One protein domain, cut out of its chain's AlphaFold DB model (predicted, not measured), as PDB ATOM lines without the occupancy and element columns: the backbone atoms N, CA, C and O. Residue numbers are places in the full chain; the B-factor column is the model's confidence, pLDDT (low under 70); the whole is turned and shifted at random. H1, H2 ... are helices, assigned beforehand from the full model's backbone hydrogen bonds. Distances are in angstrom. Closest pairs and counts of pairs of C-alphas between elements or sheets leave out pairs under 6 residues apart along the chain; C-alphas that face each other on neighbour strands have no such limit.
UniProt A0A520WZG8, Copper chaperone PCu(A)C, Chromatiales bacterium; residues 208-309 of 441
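AT A GLANCE: This is residues 208 to 309 of the 441 residues of the protein "Copper chaperone PCu(A)C" of Chromatiales bacterium (UniProt A0A520WZG8). One long helix, H6, runs along one side of a group of short helices, with H1 crossing it on one flank and H2 and H3 packed on another. H4 and H5 make a corner beyond H3, away from H6, and the last residues, 303 to 309, stick out. The printed part has 102 residues with six named helices, H1 to H6 in chain order, and no named strand, an all-helix class with mostly crossed packing. It is compact, with a radius of gyration of the C-alphas of 13.7 A and spans of 44 by 32 by 24 A.

HOW THE PARTS SIT: H1, residues 208 to 216, touches residues 286 to 294 of H6, residues 284 to 308, about perpendicular at 80 degrees; the closest C-alphas, of Gly 208 and Leu 290, are 3.9 A apart. H2, residues 238 to 241, touches residues 291 to 295 of H6, closest at the C-alphas of Thr 239 and Ala 295, 5.9 A. H3, residues 244 to 252, touches residues 284 to 288 of H6 at a steep tilt of 62 degrees, opposite ways, closest at the C-alphas of Leu 248 and Val 287, 6.5 A. H4, residues 254 to 259, touches H5, residues 263 to 271, about perpendicular at 78 degrees, closest at the C-alphas of Leu 258 and Ala 265, 6.0 A. H4 and H6 are apart, and so are H5 and H6. Every O i to N i+4 pair is within hydrogen-bond range in H1, H3, H4, H5 and H6; H2 is too short for such a pair.

IN THESE COORDINATES: H1 begins at C-alpha 208, (21.339, -39.101, 30.301), and is 10.5 A long. H2, H3, H4 and H5 measure 5.0, 12.4, 8.7 and 12.3 A. H6 measures 35.8 A and ends at C-alpha 308, (9.163, -17.085, 21.904).

THE WHOLE: The C-alphas farthest apart, of Arg 259 and Leu 307, are 43.7 A apart. The printed part has no cut. The links H1 to H2 and H5 to H6 are long, with 21 and 12 residues. Mean pLDDT of the printed part is 90.7; residues 307 to 309 are under 70.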
ATOM      1  N   GLY A 208      21.250 -39.381  31.734       93.94
ATOM      2  CA  GLY A 208      21.339 -39.101  30.301       93.94
ATOM      3  C   GLY A 208      22.028 -37.780  29.993       93.94
ATOM      4  O   GLY A 208      22.900 -37.725  29.131       93.94
ATOM      5  N   GLU A 209      21.720 -36.732  30.759       92.56
ATOM      6  CA  GLU A 209      22.410 -35.452  30.625       92.56
ATOM      7  C   GLU A 209      23.897 -35.581  30.961       92.56
ATOM      8  O   GLU A 209      24.747 -35.059  30.240       92.56
ATOM      9  N   GLN A 210      24.229 -36.274  32.053       90.31
ATOM     10  CA  GLN A 210      25.620 -36.499  32.430       90.31
ATOM     11  C   GLN A 210      26.378 -37.234  31.315       90.31
ATOM     12  O   GLN A 210      27.497 -36.844  30.979       90.31
ATOM     13  N   LEU A 211      25.774 -38.274  30.732       92.75
ATOM     14  CA  LEU A 211      26.345 -39.009  29.602       92.75
ATOM     15  C   LEU A 211      26.551 -38.088  28.399       92.75
ATOM     16  O   LEU A 211      27.667 -38.004  27.889       92.75
ATOM     17  N   PHE A 212      25.529 -37.324  28.012       93.19
ATOM     18  CA  PHE A 212      25.622 -36.386  26.896       93.19
ATOM     19  C   PHE A 212      26.767 -35.382  27.092       93.19
ATOM     20  O   PHE A 212      27.633 -35.249  26.230       93.19
ATOM     21  N   ARG A 213      26.834 -34.746  28.268       86.31
ATOM     22  CA  ARG A 213      27.842 -33.725  28.617       86.31
ATOM     23  C   ARG A 213      29.274 -34.239  28.700       86.31
ATOM     24  O   ARG A 213      30.197 -33.435  28.691       86.31
ATOM     25  N   THR A 214      29.461 -35.544  28.867       82.31
ATOM     26  CA  THR A 214      30.793 -36.141  29.043       82.31
ATOM     27  C   THR A 214      31.254 -36.943  27.836       82.31
ATOM     28  O   THR A 214      32.446 -37.210  27.724       82.31
ATOM     29  N   ARG A 215      30.337 -37.351  26.949       87.50
ATOM     30  CA  ARG A 215      30.636 -38.262  25.832       87.50
ATOM     31  C   ARG A 215      30.178 -37.767  24.467       87.50
ATOM     32  O   ARG A 215      30.712 -38.232  23.469       87.50
ATOM     33  N   CYS A 216      29.198 -36.869  24.409       91.31
ATOM     34  CA  CYS A 216      28.537 -36.498  23.156       91.31
ATOM     35  C   CYS A 216      28.755 -35.033  22.782       91.31
ATOM     36  O   CYS A 216      28.845 -34.727  21.595       91.31
ATOM     37  N   THR A 217      28.862 -34.133  23.766       88.94
ATOM     38  CA  THR A 217      28.938 -32.687  23.512       88.94
ATOM     39  C   THR A 217      30.110 -32.284  22.641       88.94
ATOM     40  O   THR A 217      29.975 -31.281  21.959       88.94
ATOM     41  N   SER A 218      31.213 -33.045  22.633       84.62
ATOM     42  CA  SER A 218      32.407 -32.776  21.816       84.62
ATOM     43  C   SER A 218      32.089 -32.691  20.319       84.62
ATOM     44  O   SER A 218      32.655 -31.853  19.620       84.62
ATOM     45  N   CYS A 219      31.134 -33.500  19.845       89.31
ATOM     46  CA  CYS A 219      30.761 -33.564  18.429       89.31
ATOM     47  C   CYS A 219      29.321 -33.112  18.153       89.31
ATOM     48  O   CYS A 219      29.042 -32.626  17.061       89.31
ATOM     49  N   HIS A 220      28.415 -33.270  19.120       93.94
ATOM     50  CA  HIS A 220      26.982 -33.057  18.941       93.94
ATOM     51  C   HIS A 220      26.459 -31.857  19.724       93.94
ATOM     52  O   HIS A 220      26.905 -31.551  20.830       93.94
ATOM     53  N   THR A 221      25.419 -31.238  19.176       90.94
ATOM     54  CA  THR A 221      24.660 -30.152  19.804       90.94
ATOM     55  C   THR A 221      23.201 -30.570  20.010       90.94
ATOM     56  O   THR A 221      22.725 -31.518  19.393       90.94
ATOM     57  N   ILE A 222      22.499 -29.916  20.941       90.06
ATOM     58  CA  ILE A 222      21.033 -29.996  21.068       90.06
ATOM     59  C   ILE A 222      20.545 -28.563  21.233       90.06
ATOM     60  O   ILE A 222      20.314 -28.082  22.340       90.06
ATOM     61  N   THR A 223      20.524 -27.838  20.127       84.31
ATOM     62  CA  THR A 223      20.269 -26.394  20.100       84.31
ATOM     63  C   THR A 223      19.309 -25.998  18.986       84.31
ATOM     64  O   THR A 223      18.739 -24.909  19.037       84.31
ATOM     65  N   GLY A 224      19.133 -26.864  17.981       82.62
ATOM     66  CA  GLY A 224      18.439 -26.539  16.738       82.62
ATOM     67  C   GLY A 224      19.206 -25.588  15.825       82.62
ATOM     68  O   GLY A 224      18.655 -25.129  14.828       82.62
ATOM     69  N   LYS A 225      20.470 -25.300  16.147       83.19
ATOM     70  CA  LYS A 225      21.382 -24.495  15.338       83.19
ATOM     71  C   LYS A 225      22.689 -25.262  15.175       83.19
ATOM     72  O   LYS A 225      23.648 -25.030  15.905       83.19
ATOM     73  N   GLU A 226      22.695 -26.195  14.227       86.81
ATOM     74  CA  GLU A 226      23.906 -26.924  13.843       86.81
ATOM     75  C   GLU A 226      24.963 -25.924  13.332       86.81
ATOM     76  O   GLU A 226      24.663 -25.157  12.413       86.81
ATOM     77  N   PRO A 227      26.174 -25.885  13.921       83.06
ATOM     78  CA  PRO A 227      27.263 -25.055  13.407       83.06
ATOM     79  C   PRO A 227      27.650 -25.452  11.975       83.06
ATOM     80  O   PRO A 227      27.636 -26.634  11.640       83.06
ATOM     81  N   GLU A 228      28.070 -24.497  11.139       82.44
ATOM     82  CA  GLU A 228      28.560 -24.796   9.777       82.44
ATOM     83  C   GLU A 228      29.756 -25.760   9.794       82.44
ATOM     84  O   GLU A 228      29.917 -26.615   8.920       82.44
ATOM     85  N   ASP A 229      30.582 -25.651  10.832       80.00
ATOM     86  CA  ASP A 229      31.766 -26.458  11.065       80.00
ATOM     87  C   ASP A 229      31.502 -27.651  12.014       80.00
ATOM     88  O   ASP A 229      32.436 -28.197  12.610       80.00
ATOM     89  N   ALA A 230      30.249 -28.101  12.143       86.44
ATOM     90  CA  ALA A 230      29.880 -29.222  13.004       86.44
ATOM     91  C   ALA A 230      30.628 -30.523  12.651       86.44
ATOM     92  O   ALA A 230      30.775 -30.884  11.480       86.44
ATOM     93  N   LEU A 231      31.084 -31.228  13.694       88.44
ATOM     94  CA  LEU A 231      31.727 -32.547  13.597       88.44
ATOM     95  C   LEU A 231      30.703 -33.690  13.589       88.44
ATOM     96  O   LEU A 231      30.992 -34.783  13.118       88.44
ATOM     97  N   GLY A 232      29.509 -33.440  14.120       91.75
ATOM     98  CA  GLY A 232      28.375 -34.348  14.092       91.75
ATOM     99  C   GLY A 232      27.058 -33.569  14.108       91.75
ATOM    100  O   GLY A 232      27.057 -32.365  14.374       91.75
ATOM    101  N   PRO A 233      25.931 -34.237  13.823       94.00
ATOM    102  CA  PRO A 233      24.634 -33.581  13.718       94.00
ATOM    103  C   PRO A 233      24.171 -32.938  15.027       94.00
ATOM    104  O   PRO A 233      24.418 -33.482  16.112       94.00
ATOM    105  N   ASP A 234      23.420 -31.838  14.920       94.06
ATOM    106  CA  ASP A 234      22.531 -31.405  16.002       94.06
ATOM    107  C   ASP A 234      21.436 -32.468  16.195       94.06
ATOM    108  O   ASP A 234      20.837 -32.975  15.245       94.06
ATOM    109  N   LEU A 235      21.220 -32.866  17.447       96.38
ATOM    110  CA  LEU A 235      20.362 -33.990  17.806       96.38
ATOM    111  C   LEU A 235      18.938 -33.558  18.172       96.38
ATOM    112  O   LEU A 235      18.150 -34.395  18.628       96.38
ATOM    113  N   ILE A 236      18.572 -32.283  17.997       94.00
ATOM    114  CA  ILE A 236      17.199 -31.844  18.246       94.00
ATOM    115  C   ILE A 236      16.223 -32.646  17.374       94.00
ATOM    116  O   ILE A 236      16.394 -32.805  16.167       94.00
ATOM    117  N   GLY A 237      15.187 -33.211  17.992       93.62
ATOM    118  CA  GLY A 237      14.170 -33.978  17.273       93.62
ATOM    119  C   GLY A 237      14.618 -35.347  16.760       93.62
ATOM    120  O   GLY A 237      13.780 -36.057  16.203       93.62
ATOM    121  N   VAL A 238      15.869 -35.777  16.973       96.06
ATOM    122  CA  VAL A 238      16.371 -37.053  16.427       96.06
ATOM    123  C   VAL A 238      15.538 -38.252  16.894       96.06
ATOM    124  O   VAL A 238      15.231 -39.141  16.103       96.06
ATOM    125  N   THR A 239      15.069 -38.228  18.145       96.06
ATOM    126  CA  THR A 239      14.226 -39.278  18.740       96.06
ATOM    127  C   THR A 239      12.814 -39.340  18.154       96.06
ATOM    128  O   THR A 239      12.110 -40.321  18.363       96.06
ATOM    129  N   LYS A 240      12.394 -38.308  17.410       94.62
ATOM    130  CA  LYS A 240      11.134 -38.286  16.651       94.62
ATOM    131  C   LYS A 240      11.328 -38.689  15.186       94.62
ATOM    132  O   LYS A 240      10.380 -39.128  14.548       94.62
ATOM    133  N   GLN A 241      12.528 -38.482  14.643       93.00
ATOM    134  CA  GLN A 241      12.831 -38.648  13.217       93.00
ATOM    135  C   GLN A 241      13.424 -40.012  12.859       93.00
ATOM    136  O   GLN A 241      13.443 -40.384  11.683       93.00
ATOM    137  N   ARG A 242      13.991 -40.722  13.835       94.44
ATOM    138  CA  ARG A 242      14.693 -41.987  13.619       94.44
ATOM    139  C   ARG A 242      14.031 -43.108  14.394       94.44
ATOM    140  O   ARG A 242      13.473 -42.897  15.468       94.44
ATOM    141  N   ASP A 243      14.114 -44.296  13.813       96.38
ATOM    142  CA  ASP A 243      13.637 -45.508  14.450       96.38
ATOM    143  C   ASP A 243      14.403 -45.752  15.774       96.38
ATOM    144  O   ASP A 243      15.637 -45.649  15.789       96.38
ATOM    145  N   PRO A 244      13.709 -46.049  16.891       94.19
ATOM    146  CA  PRO A 244      14.361 -46.258  18.181       94.19
ATOM    147  C   PRO A 244      15.350 -47.428  18.202       94.19
ATOM    148  O   PRO A 244      16.352 -47.362  18.914       94.19
ATOM    149  N   GLU A 245      15.097 -48.494  17.438       95.31
ATOM    150  CA  GLU A 245      15.993 -49.647  17.352       95.31
ATOM    151  C   GLU A 245      17.241 -49.303  16.534       95.31
ATOM    152  O   GLU A 245      18.354 -49.641  16.939       95.31
ATOM    153  N   TRP A 246      17.084 -48.535  15.451       97.06
ATOM    154  CA  TRP A 246      18.222 -47.987  14.710       97.06
ATOM    155  C   TRP A 246      19.097 -47.091  15.600       97.06
ATOM    156  O   TRP A 246      20.311 -47.278  15.644       97.06
ATOM    157  N   LEU A 247      18.498 -46.172  16.372       97.00
ATOM    158  CA  LEU A 247      19.236 -45.312  17.312       97.00
ATOM    159  C   LEU A 247      19.975 -46.124  18.379       97.00
ATOM    160  O   LEU A 247      21.122 -45.816  18.709       97.00
ATOM    161  N   LEU A 248      19.335 -47.174  18.901       95.94
ATOM    162  CA  LEU A 248      19.953 -48.081  19.861       95.94
ATOM    163  C   LEU A 248      21.174 -48.788  19.265       95.94
ATOM    164  O   LEU A 248      22.214 -48.859  19.917       95.94
ATOM    165  N   ASN A 249      21.060 -49.303  18.044       95.50
ATOM    166  CA  ASN A 249      22.159 -49.995  17.377       95.50
ATOM    167  C   ASN A 249      23.302 -49.028  17.044       95.50
ATOM    168  O   ASN A 249      24.457 -49.328  17.353       95.50
ATOM    169  N   TRP A 250      22.977 -47.835  16.541       96.69
ATOM    170  CA  TRP A 250      23.956 -46.806  16.191       96.69
ATOM    171  C   TRP A 250      24.763 -46.334  17.399       96.69
ATOM    172  O   TRP A 250      25.982 -46.234  17.329       96.69
ATOM    173  N   LEU A 251      24.115 -46.115  18.546       95.88
ATOM    174  CA  LEU A 251      24.800 -45.671  19.765       95.88
ATOM    175  C   LEU A 251      25.640 -46.770  20.438       95.88
ATOM    176  O   LEU A 251      26.541 -46.455  21.217       95.88
ATOM    177  N   ARG A 252      25.360 -48.052  20.166       94.88
ATOM    178  CA  ARG A 252      26.091 -49.191  20.756       94.88
ATOM    179  C   ARG A 252      27.216 -49.720  19.875       94.88
ATOM    180  O   ARG A 252      28.194 -50.243  20.407       94.88
ATOM    181  N   ALA A 253      27.047 -49.661  18.558       94.44
ATOM    182  CA  ALA A 253      27.957 -50.275  17.599       94.44
ATOM    183  C   ALA A 253      28.014 -49.495  16.267       94.44
ATOM    184  O   ALA A 253      27.733 -50.071  15.211       94.44
ATOM    185  N   PRO A 254      28.383 -48.197  16.287       94.88
ATOM    186  CA  PRO A 254      28.456 -47.394  15.065       94.88
ATOM    187  C   PRO A 254      29.490 -47.956  14.080       94.88
ATOM    188  O   PRO A 254      29.262 -47.979  12.874       94.88
ATOM    189  N   ASP A 255      30.593 -48.502  14.593       92.69
ATOM    190  CA  ASP A 255      31.643 -49.154  13.815       92.69
ATOM    191  C   ASP A 255      31.137 -50.396  13.064       92.69
ATOM    192  O   ASP A 255      31.541 -50.633  11.929       92.69
ATOM    193  N   GLN A 256      30.233 -51.176  13.667       94.38
ATOM    194  CA  GLN A 256      29.615 -52.323  13.000       94.38
ATOM    195  C   GLN A 256      28.651 -51.864  11.906       94.38
ATOM    196  O   GLN A 256      28.695 -52.399  10.807       94.38
ATOM    197  N   MET A 257      27.843 -50.837  12.170       96.44
ATOM    198  CA  MET A 257      26.903 -50.307  11.176       96.44
ATOM    199  C   MET A 257      27.609 -49.689   9.965       96.44
ATOM    200  O   MET A 257      27.118 -49.818   8.848       96.44
ATOM    201  N   LEU A 258      28.773 -49.066  10.168       94.56
ATOM    202  CA  LEU A 258      29.624 -48.600   9.073       94.56
ATOM    203  C   LEU A 258      30.238 -49.768   8.286       94.56
ATOM    204  O   LEU A 258      30.265 -49.716   7.061       94.56
ATOM    205  N   ARG A 259      30.691 -50.836   8.961       95.00
ATOM    206  CA  ARG A 259      31.191 -52.056   8.293       95.00
ATOM    207  C   ARG A 259      30.116 -52.767   7.473       95.00
ATOM    208  O   ARG A 259      30.429 -53.312   6.422       95.00
ATOM    209  N   ASP A 260      28.883 -52.761   7.964       96.81
ATOM    210  CA  ASP A 260      27.728 -53.356   7.289       96.81
ATOM    211  C   ASP A 260      27.141 -52.434   6.204       96.81
ATOM    212  O   ASP A 260      26.132 -52.780   5.590       96.81
ATOM    213  N   GLU A 261      27.765 -51.272   5.968       96.06
ATOM    214  CA  GLU A 261      27.360 -50.267   4.983       96.06
ATOM    215  C   GLU A 261      25.896 -49.814   5.153       96.06
ATOM    216  O   GLU A 261      25.169 -49.631   4.173       96.06
ATOM    217  N   ASP A 262      25.443 -49.608   6.403       97.69
ATOM    218  CA  ASP A 262      24.104 -49.066   6.668       97.69
ATOM    219  C   ASP A 262      23.907 -47.751   5.881       97.69
ATOM    220  O   ASP A 262      24.694 -46.812   6.047       97.69
ATOM    221  N   PRO A 263      22.856 -47.630   5.044       96.81
ATOM    222  CA  PRO A 263      22.713 -46.483   4.149       96.81
ATOM    223  C   PRO A 263      22.664 -45.134   4.872       96.81
ATOM    224  O   PRO A 263      23.138 -44.127   4.347       96.81
ATOM    225  N   THR A 264      22.093 -45.098   6.080       95.06
ATOM    226  CA  THR A 264      21.995 -43.865   6.869       95.06
ATOM    227  C   THR A 264      23.339 -43.528   7.500       95.06
ATOM    228  O   THR A 264      23.757 -42.373   7.454       95.06
ATOM    229  N   ALA A 265      24.029 -44.523   8.056       96.12
ATOM    230  CA  ALA A 265      25.366 -44.363   8.612       96.12
ATOM    231  C   ALA A 265      26.360 -43.853   7.560       96.12
ATOM    232  O   ALA A 265      27.102 -42.911   7.832       96.12
ATOM    233  N   MET A 266      26.325 -44.408   6.345       97.19
ATOM    234  CA  MET A 266      27.198 -43.992   5.244       97.19
ATOM    235  C   MET A 266      26.896 -42.567   4.766       97.19
ATOM    236  O   MET A 266      27.820 -41.779   4.570       97.19
ATOM    237  N   ALA A 267      25.617 -42.191   4.668       95.94
ATOM    238  CA  ALA A 267      25.234 -40.819   4.327       95.94
ATOM    239  C   ALA A 267      25.671 -39.806   5.401       95.94
ATOM    240  O   ALA A 267      26.087 -38.693   5.081       95.94
ATOM    241  N   LEU A 268      25.588 -40.178   6.683       94.50
ATOM    242  CA  LEU A 268      26.094 -39.350   7.780       94.50
ATOM    243  C   LEU A 268      27.621 -39.240   7.729       94.50
ATOM    244  O   LEU A 268      28.143 -38.139   7.878       94.50
ATOM    245  N   LEU A 269      28.328 -40.342   7.474       94.81
ATOM    246  CA  LEU A 269      29.782 -40.346   7.338       94.81
ATOM    247  C   LEU A 269      30.237 -39.375   6.239       94.81
ATOM    248  O   LEU A 269      31.104 -38.541   6.482       94.81
ATOM    249  N   GLU A 270      29.617 -39.434   5.060       94.31
ATOM    250  CA  GLU A 270      29.911 -38.518   3.954       94.31
ATOM    251  C   GLU A 270      29.600 -37.061   4.328       94.31
ATOM    252  O   GLU A 270      30.436 -36.175   4.140       94.31
ATOM    253  N   LYS A 271      28.426 -36.810   4.927       93.12
ATOM    254  CA  LYS A 271      27.992 -35.461   5.316       93.12
ATOM    255  C   LYS A 271      28.938 -34.810   6.330       93.12
ATOM    256  O   LYS A 271      29.180 -33.608   6.245       93.12
ATOM    257  N   TYR A 272      29.466 -35.580   7.280       92.44
ATOM    258  CA  TYR A 272      30.328 -35.089   8.359       92.44
ATOM    259  C   TYR A 272      31.810 -35.384   8.085       92.44
ATOM    260  O   TYR A 272      32.550 -35.836   8.955       92.44
ATOM    261  N   ASN A 273      32.254 -35.086   6.857       88.75
ATOM    262  CA  ASN A 273      33.665 -35.057   6.449       88.75
ATOM    263  C   ASN A 273      34.414 -36.394   6.617       88.75
ATOM    264  O   ASN A 273      35.610 -36.420   6.904       88.75
ATOM    265  N   GLY A 274      33.715 -37.520   6.491       89.38
ATOM    266  CA  GLY A 274      34.304 -38.843   6.679       89.38
ATOM    267  C   GLY A 274      34.709 -39.146   8.124       89.38
ATOM    268  O   GLY A 274      35.535 -40.030   8.337       89.38
ATOM    269  N   LEU A 275      34.179 -38.419   9.116       89.31
ATOM    270  CA  LEU A 275      34.430 -38.687  10.534       89.31
ATOM    271  C   LEU A 275      33.535 -39.827  11.036       89.31
ATOM    272  O   LEU A 275      32.325 -39.631  11.180       89.31
ATOM    273  N   PRO A 276      34.087 -41.017  11.340       91.19
ATOM    274  CA  PRO A 276      33.292 -42.079  11.933       91.19
ATOM    275  C   PRO A 276      32.913 -41.702  13.368       91.19
ATOM    276  O   PRO A 276      33.750 -41.236  14.146       91.19
ATOM    277  N   MET A 277      31.656 -41.941  13.742       92.31
ATOM    278  CA  MET A 277      31.245 -41.816  15.139       92.31
ATOM    279  C   MET A 277      31.970 -42.889  15.973       92.31
ATOM    280  O   MET A 277      31.839 -44.075  15.659       92.31
ATOM    281  N   PRO A 278      32.717 -42.512  17.029       89.19
ATOM    282  CA  PRO A 278      33.459 -43.474  17.833       89.19
ATOM    283  C   PRO A 278      32.509 -44.394  18.604       89.19
ATOM    284  O   PRO A 278      31.421 -43.990  19.027       89.19
ATOM    285  N   ASN A 279      32.936 -45.635  18.843       90.44
ATOM    286  CA  ASN A 279      32.169 -46.559  19.666       90.44
ATOM    287  C   ASN A 279      32.366 -46.229  21.155       90.44
ATOM    288  O   ASN A 279      33.371 -46.576  21.774       90.44
ATOM    289  N   LEU A 280      31.358 -45.593  21.752       88.06
ATOM    290  CA  LEU A 280      31.357 -45.177  23.158       88.06
ATOM    291  C   LEU A 280      31.104 -46.331  24.150       88.06
ATOM    292  O   LEU A 280      31.066 -46.102  25.359       88.06
ATOM    293  N   ARG A 281      30.919 -47.562  23.648       88.19
ATOM    294  CA  ARG A 281      30.676 -48.802  24.406       88.19
ATOM    295  C   ARG A 281      29.515 -48.692  25.396       88.19
ATOM    296  O   ARG A 281      29.545 -49.293  26.472       88.19
ATOM    297  N   LEU A 282      28.485 -47.932  25.019       91.25
ATOM    298  CA  LEU A 282      27.299 -47.725  25.842       91.25
ATOM    299  C   LEU A 282      26.512 -49.029  25.973       91.25
ATOM    300  O   LEU A 282      26.282 -49.762  25.003       91.25
ATOM    301  N   ASN A 283      26.059 -49.324  27.188       93.25
ATOM    302  CA  ASN A 283      25.086 -50.388  27.390       93.25
ATOM    303  C   ASN A 283      23.664 -49.883  27.097       93.25
ATOM    304  O   ASN A 283      23.415 -48.686  26.974       93.25
ATOM    305  N   ARG A 284      22.698 -50.801  27.002       93.50
ATOM    306  CA  ARG A 284      21.320 -50.443  26.641       93.50
ATOM    307  C   ARG A 284      20.688 -49.414  27.584       93.50
ATOM    308  O   ARG A 284      20.069 -48.478  27.105       93.50
ATOM    309  N   LYS A 285      20.896 -49.541  28.897       95.56
ATOM    310  CA  LYS A 285      20.339 -48.607  29.885       95.56
ATOM    311  C   LYS A 285      20.914 -47.198  29.727       95.56
ATOM    312  O   LYS A 285      20.189 -46.227  29.896       95.56
ATOM    313  N   GLU A 286      22.204 -47.092  29.418       96.19
ATOM    314  CA  GLU A 286      22.858 -45.803  29.156       96.19
ATOM    315  C   GLU A 286      22.338 -45.155  27.873       96.19
ATOM    316  O   GLU A 286      22.149 -43.942  27.841       96.19
ATOM    317  N   VAL A 287      22.071 -45.959  26.839       97.25
ATOM    318  CA  VAL A 287      21.443 -45.475  25.606       97.25
ATOM    319  C   VAL A 287      20.021 -44.989  25.868       97.25
ATOM    320  O   VAL A 287      19.692 -43.882  25.457       97.25
ATOM    321  N   ASP A 288      19.211 -45.759  26.595       96.88
ATOM    322  CA  ASP A 288      17.847 -45.360  26.952       96.88
ATOM    323  C   ASP A 288      17.857 -44.031  27.737       96.88
ATOM    324  O   ASP A 288      17.174 -43.082  27.355       96.88
ATOM    325  N   ASP A 289      18.718 -43.906  28.759       97.19
ATOM    326  CA  ASP A 289      18.872 -42.665  29.536       97.19
ATOM    327  C   ASP A 289      19.277 -41.471  28.654       97.19
ATOM    328  O   ASP A 289      18.788 -40.354  28.842       97.19
ATOM    329  N   LEU A 290      20.194 -41.688  27.706       97.44
ATOM    330  CA  LEU A 290      20.667 -40.662  26.780       97.44
ATOM    331  C   LEU A 290      19.556 -40.206  25.825       97.44
ATOM    332  O   LEU A 290      19.367 -39.003  25.641       97.44
ATOM    333  N   LEU A 291      18.811 -41.146  25.241       97.44
ATOM    334  CA  LEU A 291      17.698 -40.852  24.340       97.44
ATOM    335  C   LEU A 291      16.558 -40.136  25.074       97.44
ATOM    336  O   LEU A 291      16.020 -39.162  24.543       97.44
ATOM    337  N   ASP A 292      16.255 -40.533  26.312       96.94
ATOM    338  CA  ASP A 292      15.290 -39.843  27.174       96.94
ATOM    339  C   ASP A 292      15.703 -38.389  27.417       96.94
ATOM    340  O   ASP A 292      14.883 -37.471  27.310       96.94
ATOM    341  N   TYR A 293      16.990 -38.148  27.692       96.69
ATOM    342  CA  TYR A 293      17.506 -36.791  27.840       96.69
ATOM    343  C   TYR A 293      17.360 -35.980  26.545       96.69
ATOM    344  O   TYR A 293      16.789 -34.888  26.588       96.69
ATOM    345  N   ILE A 294      17.789 -36.513  25.396       96.81
ATOM    346  CA  ILE A 294      17.691 -35.827  24.095       96.81
ATOM    347  C   ILE A 294      16.227 -35.502  23.748       96.81
ATOM    348  O   ILE A 294      15.920 -34.397  23.291       96.81
ATOM    349  N   ALA A 295      15.303 -36.431  24.008       95.94
ATOM    350  CA  ALA A 295      13.871 -36.217  23.819       95.94
ATOM    351  C   ALA A 295      13.326 -35.130  24.758       95.94
ATOM    352  O   ALA A 295      12.572 -34.252  24.325       95.94
ATOM    353  N   SER A 296      13.728 -35.153  26.033       93.31
ATOM    354  CA  SER A 296      13.315 -34.154  27.023       93.31
ATOM    355  C   SER A 296      13.802 -32.750  26.659       93.31
ATOM    356  O   SER A 296      13.046 -31.782  26.789       93.31
ATOM    357  N   GLU A 297      15.023 -32.650  26.132       92.00
ATOM    358  CA  GLU A 297      15.650 -31.396  25.741       92.00
ATOM    359  C   GLU A 297      15.053 -30.855  24.441       92.00
ATOM    360  O   GLU A 297      14.725 -29.673  24.364       92.00
ATOM    361  N   THR A 298      14.770 -31.734  23.475       93.06
ATOM    362  CA  THR A 298      13.969 -31.399  22.286       93.06
ATOM    363  C   THR A 298      12.631 -30.791  22.697       93.06
ATOM    364  O   THR A 298      12.296 -29.684  22.284       93.06
ATOM    365  N   ALA A 299      11.877 -31.472  23.564       91.38
ATOM    366  CA  ALA A 299      10.580 -30.978  24.013       91.38
ATOM    367  C   ALA A 299      10.705 -29.660  24.796       91.38
ATOM    368  O   ALA A 299       9.812 -28.816  24.736       91.38
ATOM    369  N   ARG A 300      11.792 -29.470  25.556       88.50
ATOM    370  CA  ARG A 300      12.068 -28.218  26.272       88.50
ATOM    371  C   ARG A 300      12.311 -27.070  25.298       88.50
ATOM    372  O   ARG A 300      11.692 -26.024  25.470       88.50
ATOM    373  N   LEU A 301      13.168 -27.263  24.301       85.31
ATOM    374  CA  LEU A 301      13.494 -26.242  23.308       85.31
ATOM    375  C   LEU A 301      12.305 -25.915  22.408       85.31
ATOM    376  O   LEU A 301      12.054 -24.742  22.174       85.31
ATOM    377  N   GLU A 302      11.505 -26.900  22.003       86.50
ATOM    378  CA  GLU A 302      10.249 -26.655  21.283       86.50
ATOM    379  C   GLU A 302       9.254 -25.841  22.120       86.50
ATOM    380  O   GLU A 302       8.603 -24.937  21.603       86.50
ATOM    381  N   ARG A 303       9.146 -26.116  23.430       83.44
ATOM    382  CA  ARG A 303       8.324 -25.292  24.331       83.44
ATOM    383  C   ARG A 303       8.853 -23.866  24.420       83.44
ATOM    384  O   ARG A 303       8.054 -22.942  24.374       83.44
ATOM    385  N   VAL A 304      10.167 -23.687  24.561       75.56
ATOM    386  CA  VAL A 304      10.786 -22.354  24.604       75.56
ATOM    387  C   VAL A 304      10.558 -21.616  23.288       75.56
ATOM    388  O   VAL A 304      10.108 -20.479  23.328       75.56
ATOM    389  N   ALA A 305      10.769 -22.271  22.146       74.88
ATOM    390  CA  ALA A 305      10.516 -21.706  20.827       74.88
ATOM    391  C   ALA A 305       9.050 -21.282  20.678       74.88
ATOM    392  O   ALA A 305       8.788 -20.145  20.324       74.88
ATOM    393  N   LYS A 306       8.091 -22.127  21.074       70.31
ATOM    394  CA  LYS A 306       6.656 -21.796  21.054       70.31
ATOM    395  C   LYS A 306       6.270 -20.646  21.995       70.31
ATOM    396  O   LYS A 306       5.291 -19.954  21.753       70.31
ATOM    397  N   LEU A 307       7.000 -20.462  23.096       60.72
ATOM    398  CA  LEU A 307       6.819 -19.323  24.004       60.72
ATOM    399  C   LEU A 307       7.490 -18.042  23.483       60.72
ATOM    400  O   LEU A 307       7.145 -16.958  23.943       60.72
ATOM    401  N   GLN A 308       8.456 -18.178  22.574       54.31
ATOM    402  CA  GLN A 308       9.163 -17.085  21.904       54.31
ATOM    403  C   GLN A 308       8.568 -16.743  20.531       54.31
ATOM    404  O   GLN A 308       8.877 -15.682  19.995       54.31
ATOM    405  N   GLU A 309       7.720 -17.606  19.963       48.16
ATOM    406  CA  GLU A 309       6.903 -17.279  18.799       48.16
ATOM    407  C   GLU A 309       5.999 -16.091  19.159       48.16
ATOM    408  O   GLU A 309       5.298 -16.147  20.180       48.16
TER     409      GLU A 309